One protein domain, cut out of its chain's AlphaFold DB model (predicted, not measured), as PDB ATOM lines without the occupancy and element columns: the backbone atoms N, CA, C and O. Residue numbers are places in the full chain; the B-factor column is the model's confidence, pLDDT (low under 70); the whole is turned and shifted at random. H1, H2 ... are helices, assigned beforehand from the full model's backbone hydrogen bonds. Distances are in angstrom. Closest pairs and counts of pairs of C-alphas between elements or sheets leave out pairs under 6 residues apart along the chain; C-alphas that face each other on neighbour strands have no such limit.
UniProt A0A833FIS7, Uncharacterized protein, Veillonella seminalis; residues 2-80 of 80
ATOM      1  N   MET A   2     111.628 121.941 108.647       58.22
ATOM      2  CA  MET A   2     111.974 122.707 107.419       58.22
ATOM      3  C   MET A   2     113.329 122.284 106.810       58.22
ATOM      4  O   MET A   2     113.416 122.021 105.612       58.22
ATOM      5  N   ASN A   3     114.362 122.136 107.649       70.38
ATOM      6  CA  ASN A   3     115.718 121.797 107.194       70.38
ATOM      7  C   ASN A   3     115.821 120.363 106.660       70.38
ATOM      8  O   ASN A   3     116.542 120.125 105.703       70.38
ATOM      9  N   GLU A   4     115.065 119.412 107.215       76.81
ATOM     10  CA  GLU A   4     115.086 118.006 106.776       76.81
ATOM     11  C   GLU A   4     114.549 117.840 105.347       76.81
ATOM     12  O   GLU A   4     115.119 117.093 104.550       76.81
ATOM     13  N   ASN A   5     113.502 118.592 104.991       79.19
ATOM     14  CA  ASN A   5     112.980 118.618 103.625       79.19
ATOM     15  C   ASN A   5     113.989 119.238 102.648       79.19
ATOM     16  O   ASN A   5     114.237 118.673 101.585       79.19
ATOM     17  N   LEU A   6     114.613 120.358 103.026       81.44
ATOM     18  CA  LEU A   6     115.661 121.022 102.239       81.44
ATOM     19  C   LEU A   6     116.871 120.108 102.011       81.44
ATOM     20  O   LEU A   6     117.290 119.923 100.870       81.44
ATOM     21  N   ILE A   7     117.368 119.467 103.072       86.69
ATOM     22  CA  ILE A   7     118.450 118.480 103.002       86.69
ATOM     23  C   ILE A   7     118.076 117.353 102.037       86.69
ATOM     24  O   ILE A   7     118.886 116.993 101.186       86.69
ATOM     25  N   SER A   8     116.855 116.815 102.114       83.38
ATOM     26  CA  SER A   8     116.391 115.746 101.219       83.38
ATOM     27  C   SER A   8     116.349 116.180  99.747       83.38
ATOM     28  O   SER A   8     116.818 115.453  98.862       83.38
ATOM     29  N   MET A   9     115.862 117.393  99.469       82.94
ATOM     30  CA  MET A   9     115.828 117.950  98.113       82.94
ATOM     31  C   MET A   9     117.240 118.179  97.565       82.94
ATOM     32  O   MET A   9     117.550 117.711  96.472       82.94
ATOM     33  N   ILE A  10     118.123 118.814  98.340       88.00
ATOM     34  CA  ILE A  10     119.529 119.034  97.971       88.00
ATOM     35  C   ILE A  10     120.239 117.695  97.720       88.00
ATOM     36  O   ILE A  10     120.882 117.510  96.688       88.00
ATOM     37  N   SER A  11     120.054 116.723  98.615       88.62
ATOM     38  CA  SER A  11     120.616 115.371  98.483       88.62
ATOM     39  C   SER A  11     120.148 114.660  97.215       88.62
ATOM     40  O   SER A  11     120.849 113.800  96.684       88.62
ATOM     41  N   SER A  12     118.955 114.989  96.726       84.38
ATOM     42  CA  SER A  12     118.431 114.422  95.487       84.38
ATOM     43  C   SER A  12     119.151 114.972  94.258       84.38
ATOM     44  O   SER A  12     119.431 114.196  93.351       84.38
ATOM     45  N   TYR A  13     119.524 116.258  94.245       84.56
ATOM     46  CA  TYR A  13     120.369 116.815  93.182       84.56
ATOM     47  C   TYR A  13     121.753 116.162  93.163       84.56
ATOM     48  O   TYR A  13     122.223 115.791  92.090       84.56
ATOM     49  N   PHE A  14     122.352 115.943  94.341       86.81
ATOM     50  CA  PHE A  14     123.632 115.235  94.465       86.81
ATOM     51  C   PHE A  14     123.563 113.829  93.858       86.81
ATOM     52  O   PHE A  14     124.442 113.426  93.107       86.81
ATOM     53  N   LYS A  15     122.495 113.076  94.155       83.81
ATOM     54  CA  LYS A  15     122.295 111.713  93.631       83.81
ATOM     55  C   LYS A  15     121.919 111.668  92.151       83.81
ATOM     56  O   LYS A  15     122.098 110.625  91.529       83.81
ATOM     57  N   LEU A  16     121.329 112.738  91.620       83.50
ATOM     58  CA  LEU A  16     120.931 112.818  90.219       83.50
ATOM     59  C   LEU A  16     122.152 112.989  89.311       83.50
ATOM     60  O   LEU A  16     122.258 112.295  88.305       83.50
ATOM     61  N   ASP A  17     123.032 113.927  89.659       82.31
ATOM     62  CA  ASP A  17     124.225 114.262  88.884       82.31
ATOM     63  C   ASP A  17     125.273 114.872  89.820       82.31
ATOM     64  O   ASP A  17     125.236 116.067  90.129       82.31
ATOM     65  N   GLU A  18     126.176 114.024  90.309       86.75
ATOM     66  CA  GLU A  18     127.195 114.401  91.288       86.75
ATOM     67  C   GLU A  18     128.212 115.398  90.711       86.75
ATOM     68  O   GLU A  18     128.616 116.334  91.404       86.75
ATOM     69  N   GLU A  19     128.615 115.237  89.447       88.38
ATOM     70  CA  GLU A  19     129.596 116.120  88.805       88.38
ATOM     71  C   GLU A  19     129.031 117.529  88.635       88.38
ATOM     72  O   GLU A  19     129.674 118.516  89.012       88.38
ATOM     73  N   LYS A  20     127.794 117.636  88.135       85.94
ATOM     74  CA  LYS A  20     127.116 118.926  88.021       85.94
ATOM     75  C   LYS A  20     126.846 119.536  89.394       85.94
ATOM     76  O   LYS A  20     127.039 120.738  89.560       85.94
ATOM     77  N   PHE A  21     126.473 118.731  90.388       90.50
ATOM     78  CA  PHE A  21     126.255 119.209  91.751       90.50
ATOM     79  C   PHE A  21     127.531 119.830  92.321       90.50
ATOM     80  O   PHE A  21     127.511 120.969  92.785       90.50
ATOM     81  N   LYS A  22     128.657 119.110  92.239       89.31
ATOM     82  CA  LYS A  22     129.961 119.591  92.712       89.31
ATOM     83  C   LYS A  22     130.394 120.853  91.974       89.31
ATOM     84  O   LYS A  22     130.912 121.769  92.602       89.31
ATOM     85  N   SER A  23     130.126 120.942  90.671       90.00
ATOM     86  CA  SER A  23     130.364 122.164  89.898       90.00
ATOM     87  C   SER A  23     129.580 123.358  90.455       90.00
ATOM     88  O   SER A  23     130.147 124.431  90.640       90.00
ATOM     89  N   VAL A  24     128.300 123.182  90.807       89.38
ATOM     90  CA  VAL A  24     127.492 124.251  91.422       89.38
ATOM     91  C   VAL A  24     128.036 124.641  92.793       89.38
ATOM     92  O   VAL A  24     128.224 125.827  93.043       89.38
ATOM     93  N   VAL A  25     128.337 123.666  93.656       90.12
ATOM     94  CA  VAL A  25     128.884 123.924  94.998       90.12
ATOM     95  C   VAL A  25     130.213 124.665  94.937       90.12
ATOM     96  O   VAL A  25     130.396 125.620  95.678       90.12
ATOM     97  N   ASN A  26     131.110 124.289  94.022       88.12
ATOM     98  CA  ASN A  26     132.408 124.948  93.862       88.12
ATOM     99  C   ASN A  26     132.294 126.429  93.462       88.12
ATOM    100  O   ASN A  26     133.253 127.177  93.633       88.12
ATOM    101  N   ASN A  27     131.147 126.853  92.919       86.50
ATOM    102  CA  ASN A  27     130.870 128.256  92.611       86.50
ATOM    103  C   ASN A  27     130.279 129.032  93.806       86.50
ATOM    104  O   ASN A  27     130.062 130.238  93.698       86.50
ATOM    105  N   ILE A  28     130.005 128.365  94.930       87.06
ATOM    106  CA  ILE A  28     129.502 128.977  96.161       87.06
ATOM    107  C   ILE A  28     130.677 129.139  97.128       87.06
ATOM    108  O   ILE A  28     131.217 128.167  97.656       87.06
ATOM    109  N   ASP A  29     131.069 130.388  97.369       81.94
ATOM    110  CA  ASP A  29     132.178 130.699  98.269       81.94
ATOM    111  C   ASP A  29     131.886 130.207  99.700       81.94
ATOM    112  O   ASP A  29     130.788 130.386 100.229       81.94
ATOM    113  N   GLY A  30     132.866 129.537 100.312       81.69
ATOM    114  CA  GLY A  30     132.745 128.992 101.666       81.69
ATOM    115  C   GLY A  30     131.934 127.695 101.791       81.69
ATOM    116  O   GLY A  30     131.708 127.240 102.913       81.69
ATOM    117  N   MET A  31     131.524 127.071 100.681       85.19
ATOM    118  CA  MET A  31     130.766 125.820 100.696       85.19
ATOM    119  C   MET A  31     131.619 124.651 100.191       85.19
ATOM    120  O   MET A  31     132.019 124.604  99.034       85.19
ATOM    121  N   ASN A  32     131.901 123.684 101.068       84.06
ATOM    122  CA  ASN A  32     132.675 122.489 100.728       84.06
ATOM    123  C   ASN A  32     131.839 121.235 100.993       84.06
ATOM    124  O   ASN A  32     131.762 120.763 102.126       84.06
ATOM    125  N   ILE A  33     131.189 120.719  99.949       87.50
ATOM    126  CA  ILE A  33     130.285 119.565 100.035       87.50
ATOM    127  C   ILE A  33     130.807 118.482  99.109       87.50
ATOM    128  O   ILE A  33     130.752 118.607  97.886       87.50
ATOM    129  N   ASN A  34     131.284 117.396  99.703       84.50
ATOM    130  CA  ASN A  34     131.810 116.246  98.977       84.50
ATOM    131  C   ASN A  34     130.864 115.044  99.054       84.50
ATOM    132  O   ASN A  34     131.006 114.100  98.276       84.50
ATOM    133  N   SER A  35     129.904 115.082  99.980       86.75
ATOM    134  CA  SER A  35     128.980 113.996 100.283       86.75
ATOM    135  C   SER A  35     127.619 114.502 100.776       86.75
ATOM    136  O   SER A  35     127.440 115.666 101.127       86.75
ATOM    137  N   VAL A  36     126.645 113.591 100.863       85.38
ATOM    138  CA  VAL A  36     125.324 113.874 101.452       85.38
ATOM    139  C   VAL A  36     125.399 114.168 102.953       85.38
ATOM    140  O   VAL A  36     124.566 114.910 103.470       85.38
ATOM    141  N   ASP A  37     126.380 113.618 103.666       87.56
ATOM    142  CA  ASP A  37     126.549 113.901 105.093       87.56
ATOM    143  C   ASP A  37     127.045 115.327 105.335       87.56
ATOM    144  O   ASP A  37     126.593 115.965 106.284       87.56
ATOM    145  N   ASP A  38     127.849 115.881 104.423       90.06
ATOM    146  CA  ASP A  38     128.256 117.289 104.489       90.06
ATOM    147  C   ASP A  38     127.043 118.225 104.382       90.06
ATOM    148  O   ASP A  38     126.970 119.216 105.101       90.06
ATOM    149  N   ILE A  39     126.040 117.869 103.564       88.38
ATOM    150  CA  ILE A  39     124.791 118.639 103.421       88.38
ATOM    151  C   ILE A  39     124.032 118.713 104.753       88.38
ATOM    152  O   ILE A  39     123.449 119.743 105.077       88.38
ATOM    153  N   LYS A  40     124.038 117.637 105.550       86.56
ATOM    154  CA  LYS A  40     123.345 117.601 106.852       86.56
ATOM    155  C   LYS A  40     124.005 118.494 107.901       86.56
ATOM    156  O   LYS A  40     123.340 118.871 108.861       86.56
ATOM    157  N   ASN A  41     125.291 118.789 107.727       89.00
ATOM    158  CA  ASN A  41     126.064 119.634 108.631       89.00
ATOM    159  C   ASN A  41     125.932 121.129 108.307       89.00
ATOM    160  O   ASN A  41     126.450 121.951 109.061       89.00
ATOM    161  N   LEU A  42     125.256 121.483 107.209       87.69
ATOM    162  CA  LEU A  42     125.012 122.871 106.833       87.69
ATOM    163  C   LEU A  42     123.959 123.515 107.732       87.69
ATOM    164  O   LEU A  42     122.955 122.895 108.105       87.69
ATOM    165  N   ASP A  43     124.164 124.793 108.031       89.69
ATOM    166  CA  ASP A  43     123.147 125.603 108.683       89.69
ATOM    167  C   ASP A  43     121.990 125.952 107.725       89.69
ATOM    168  O   ASP A  43     122.002 125.661 106.526       89.69
ATOM    169  N   SER A  44     120.936 126.559 108.274       85.62
ATOM    170  CA  SER A  44     119.734 126.880 107.503       85.62
ATOM    171  C   SER A  44     120.004 127.843 106.344       85.62
ATOM    172  O   SER A  44     119.376 127.697 105.296       85.62
ATOM    173  N   ASP A  45     120.901 128.811 106.514       88.69
ATOM    174  CA  ASP A  45     121.175 129.828 105.498       88.69
ATOM    175  C   ASP A  45     121.998 129.216 104.365       88.69
ATOM    176  O   ASP A  45     121.649 129.353 103.191       88.69
ATOM    177  N   GLN A  46     123.009 128.416 104.714       90.12
ATOM    178  CA  GLN A  46     123.795 127.627 103.768       90.12
ATOM    179  C   GLN A  46     122.919 126.672 102.950       90.12
ATOM    180  O   GLN A  46     123.066 126.592 101.729       90.12
ATOM    181  N   LEU A  47     121.976 125.977 103.597       89.38
ATOM    182  CA  LEU A  47     121.019 125.105 102.913       89.38
ATOM    183  C   LEU A  47     120.148 125.883 101.921       89.38
ATOM    184  O   LEU A  47     119.905 125.399 100.816       89.38
ATOM    185  N   GLN A  48     119.683 127.084 102.277       88.56
ATOM    186  CA  GLN A  48     118.880 127.894 101.361       88.56
ATOM    187  C   GLN A  48     119.693 128.414 100.177       88.56
ATOM    188  O   GLN A  48     119.224 128.308  99.041       88.56
ATOM    189  N   THR A  49     120.907 128.915 100.413       90.88
ATOM    190  CA  THR A  49     121.811 129.361  99.345       90.88
ATOM    191  C   THR A  49     122.118 128.220  98.385       90.88
ATOM    192  O   THR A  49     121.939 128.369  97.178       90.88
ATOM    193  N   LEU A  50     122.486 127.051  98.912       89.75
ATOM    194  CA  LEU A  50     122.764 125.868  98.106       89.75
ATOM    195  C   LEU A  50     121.557 125.447  97.272       89.75
ATOM    196  O   LEU A  50     121.676 125.211  96.071       89.75
ATOM    197  N   PHE A  51     120.381 125.365  97.892       88.00
ATOM    198  CA  PHE A  51     119.165 124.987  97.185       88.00
ATOM    199  C   PHE A  51     118.806 125.990  96.082       88.00
ATOM    200  O   PHE A  51     118.419 125.573  94.992       88.00
ATOM    201  N   ALA A  52     118.969 127.293  96.327       87.25
ATOM    202  CA  ALA A  52     118.736 128.329  95.325       87.25
ATOM    203  C   ALA A  52     119.708 128.209  94.140       87.25
ATOM    204  O   ALA A  52     119.263 128.215  92.994       87.25
ATOM    205  N   SER A  53     121.004 128.019  94.399       89.38
ATOM    206  CA  SER A  53     122.019 127.826  93.354       89.38
ATOM    207  C   SER A  53     121.796 126.543  92.549       89.38
ATOM    208  O   SER A  53     121.909 126.549  91.325       89.38
ATOM    209  N   LEU A  54     121.423 125.440  93.208       87.81
ATOM    210  CA  LEU A  54     121.066 124.195  92.524       87.81
ATOM    211  C   LEU A  54     119.801 124.369  91.683       87.81
ATOM    212  O   LEU A  54     119.752 123.912  90.545       87.81
ATOM    213  N   LYS A  55     118.788 125.067  92.199       83.44
ATOM    214  CA  LYS A  55     117.578 125.383  91.435       83.44
ATOM    215  C   LYS A  55     117.894 126.241  90.207       83.44
ATOM    216  O   LYS A  55     117.314 125.999  89.159       83.44
ATOM    217  N   ASP A  56     118.806 127.201  90.304       85.19
ATOM    218  CA  ASP A  56     119.210 128.027  89.161       85.19
ATOM    219  C   ASP A  56     119.970 127.197  88.106       85.19
ATOM    220  O   ASP A  56     119.612 127.180  86.930       85.19
ATOM    221  N   ALA A  57     120.936 126.384  88.541       84.50
ATOM    222  CA  ALA A  57     121.776 125.586  87.646       84.50
ATOM    223  C   ALA A  57     121.066 124.380  86.996       84.50
ATOM    224  O   ALA A  57     121.411 123.956  85.885       84.50
ATOM    225  N   TYR A  58     120.105 123.769  87.690       78.25
ATOM    226  CA  TYR A  58     119.293 122.664  87.162       78.25
ATOM    227  C   TYR A  58     117.975 123.149  86.535       78.25
ATOM    228  O   TYR A  58     117.326 122.379  85.818       78.25
ATOM    229  N   GLY A  59     117.612 124.414  86.762       68.88
ATOM    230  CA  GLY A  59     116.326 125.004  86.412       68.88
ATOM    231  C   GLY A  59     115.225 124.709  87.437       68.88
ATOM    232  O   GLY A  59     115.364 123.898  88.361       68.88
ATOM    233  N   GLU A  60     114.076 125.364  87.258       56.41
ATOM    234  CA  GLU A  60     112.881 125.101  88.055       56.41
ATOM    235  C   GLU A  60     112.457 123.623  87.949       56.41
ATOM    236  O   GLU A  60     112.158 123.108  86.871       56.41
ATOM    237  N   LEU A  61     112.371 122.945  89.099       55.00
ATOM    238  CA  LEU A  61     111.911 121.553  89.236       55.00
ATOM    239  C   LEU A  61     110.530 121.281  88.619       55.00
ATOM    240  O   LEU A  61     110.187 120.136  88.329       55.00
ATOM    241  N   SER A  62     109.727 122.329  88.441       48.03
ATOM    242  CA  SER A  62     108.413 122.299  87.802       48.03
ATOM    243  C   SER A  62     108.489 122.119  86.278       48.03
ATOM    244  O   SER A  62     107.540 121.582  85.708       48.03
ATOM    245  N   ALA A  63     109.601 122.502  85.639       46.84
ATOM    246  CA  ALA A  63     109.784 122.491  84.184       46.84
ATOM    247  C   ALA A  63     110.656 121.331  83.666       46.84
ATOM    248  O   ALA A  63     110.586 120.989  82.488       46.84
ATOM    249  N   ASN A  64     111.468 120.707  84.525       50.03
ATOM    250  CA  ASN A  64     112.380 119.634  84.129       50.03
ATOM    251  C   ASN A  64     111.819 118.258  84.533       50.03
ATOM    252  O   ASN A  64     111.991 117.813  85.672       50.03
ATOM    253  N   GLU A  65     111.129 117.585  83.600       55.47
ATOM    254  CA  GLU A  65     110.477 116.282  83.836       55.47
ATOM    255  C   GLU A  65     111.434 115.218  84.389       55.47
ATOM    256  O   GLU A  65     111.037 114.418  85.236       55.47
ATOM    257  N   THR A  66     112.709 115.251  84.000       53.69
ATOM    258  CA  THR A  66     113.739 114.320  84.479       53.69
ATOM    259  C   THR A  66     114.043 114.516  85.963       53.69
ATOM    260  O   THR A  66     114.135 113.545  86.716       53.69
ATOM    261  N   VAL A  67     114.142 115.768  86.425       55.28
ATOM    262  CA  VAL A  67     114.395 116.061  87.845       55.28
ATOM    263  C   VAL A  67     113.141 115.795  88.676       55.28
ATOM    264  O   VAL A  67     113.228 115.243  89.771       55.28
ATOM    265  N   LYS A  68     111.959 116.098  88.131       58.19
ATOM    266  CA  LYS A  68     110.669 115.777  88.751       58.19
ATOM    267  C   LYS A  68     110.474 114.266  88.907       58.19
ATOM    268  O   LYS A  68     110.016 113.823  89.956       58.19
ATOM    269  N   ALA A  69     110.862 113.471  87.908       57.69
ATOM    270  CA  ALA A  69     110.839 112.012  87.968       57.69
ATOM    271  C   ALA A  69     111.850 111.460  88.986       57.69
ATOM    272  O   ALA A  69     111.491 110.598  89.788       57.69
ATOM    273  N   GLY A  70     113.076 111.998  89.016       55.66
ATOM    274  CA  GLY A  70     114.092 111.642  90.012       55.66
ATOM    275  C   GLY A  70     113.640 111.948  91.443       55.66
ATOM    276  O   GLY A  70     113.710 111.084  92.315       55.66
ATOM    277  N   LEU A  71     113.078 113.135  91.679       57.25
ATOM    278  CA  LEU A  71     112.534 113.532  92.979       57.25
ATOM    279  C   LEU A  71     111.291 112.736  93.374       57.25
ATOM    280  O   LEU A  71     111.199 112.335  94.528       57.25
ATOM    281  N   ASN A  72     110.359 112.457  92.457       56.16
ATOM    282  CA  ASN A  72     109.197 111.607  92.750       56.16
ATOM    283  C   ASN A  72     109.610 110.168  93.083       56.16
ATOM    284  O   ASN A  72     109.027 109.555  93.974       56.16
ATOM    285  N   ALA A  73     110.625 109.628  92.404       57.88
ATOM    286  CA  ALA A  73     111.156 108.301  92.699       57.88
ATOM    287  C   ALA A  73     111.856 108.246  94.067       57.88
ATOM    288  O   ALA A  73     111.806 107.219  94.748       57.88
ATOM    289  N   ILE A  74     112.490 109.346  94.483       53.56
ATOM    290  CA  ILE A  74     113.128 109.473  95.795       53.56
ATOM    291  C   ILE A  74     112.063 109.693  96.880       53.56
ATOM    292  O   ILE A  74     112.003 108.921  97.833       53.56
ATOM    293  N   ALA A  75     111.159 110.660  96.712       55.06
ATOM    294  CA  ALA A  75     110.058 110.932  97.635       55.06
ATOM    295  C   ALA A  75     109.170 109.693  97.841       55.06
ATOM    296  O   ALA A  75     108.881 109.320  98.975       55.06
ATOM    297  N   GLY A  76     108.836 108.961  96.774       48.97
ATOM    298  CA  GLY A  76     108.065 107.717  96.864       48.97
ATOM    299  C   GLY A  76     108.749 106.583  97.644       48.97
ATOM    300  O   GLY A  76     108.071 105.639  98.048       48.97
ATOM    301  N   LYS A  77     110.068 106.658  97.879       51.53
ATOM    302  CA  LYS A  77     110.826 105.689  98.689       51.53
ATOM    303  C   LYS A  77     110.993 106.092 100.157       51.53
ATOM    304  O   LYS A  77     111.242 105.209 100.967       51.53
ATOM    305  N   PHE A  78     110.866 107.374 100.502       45.44
ATOM    306  CA  PHE A  78     111.032 107.861 101.882       45.44
ATOM    307  C   PHE A  78     109.709 108.002 102.657       45.44
ATOM    308  O   PHE A  78     109.746 108.107 103.878       45.44
ATOM    309  N   PHE A  79     108.553 107.973 101.980       44.03
ATOM    310  CA  PHE A  79     107.217 108.089 102.596       44.03
ATOM    311  C   PHE A  79     106.433 106.760 102.686       44.03
ATOM    312  O   PHE A  79     105.204 106.784 102.754       44.03
ATOM    313  N   LYS A  80     107.110 105.604 102.664       40.62
ATOM    314  CA  LYS A  80     106.490 104.298 102.950       40.62
ATOM    315  C   LYS A  80     106.882 103.781 104.321       40.62
ATOM    316  O   LYS A  80     108.080 103.897 104.653       40.62
TER     317      LYS A  80
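This is residues 2 to 80 of the 80 residues of an uncharacterized protein of Veillonella seminalis (UniProt A0A833FIS7). Helix H1 runs through the middle of a compact cluster of crossed helices, with H4, H5 and short H3 on different sides, while H2 crosses H4. The printed part has 79 residues with five named helices, H1 to H5, and no named strand, all helix. The radius of gyration of the C-alphas is 11.9 A; the spans are 34 by 24 by 19 A.

The hub is H1, residues 2 to 16. H4, residues 44 to 58, touches it the same way at a steep tilt of 36 degrees, only just past shallow; the closest C-alphas, Ile 10 and Phe 51, are 6.0 A apart. H5, residues 65 to 78, touches H1 opposite ways at a steep tilt of 58 degrees, closest at C-alphas Ser 12 and Leu 71, 6.5 A. H3, residues 36 to 40, touches H1, closest at C-alphas Ser 11 and Val 36, 5.8 A. H2, residues 18 to 26, touches H4, closest at C-alphas Val 24 and Leu 54, 6.5 A. Every O i to N i+4 pair is within hydrogen-bond range in H1 to H4, and 9 of 10 in H5.

H1, 21.8 A long, begins at C-alpha 2 (111.974, 122.707, 107.419). H4 is 20.8 A; H5, 19.9 A, ends at C-alpha 78 (111.032, 107.861, 101.882).

The printed part has no cut and no long link. Residue 2 and residues 59 to 80 have pLDDT under 70.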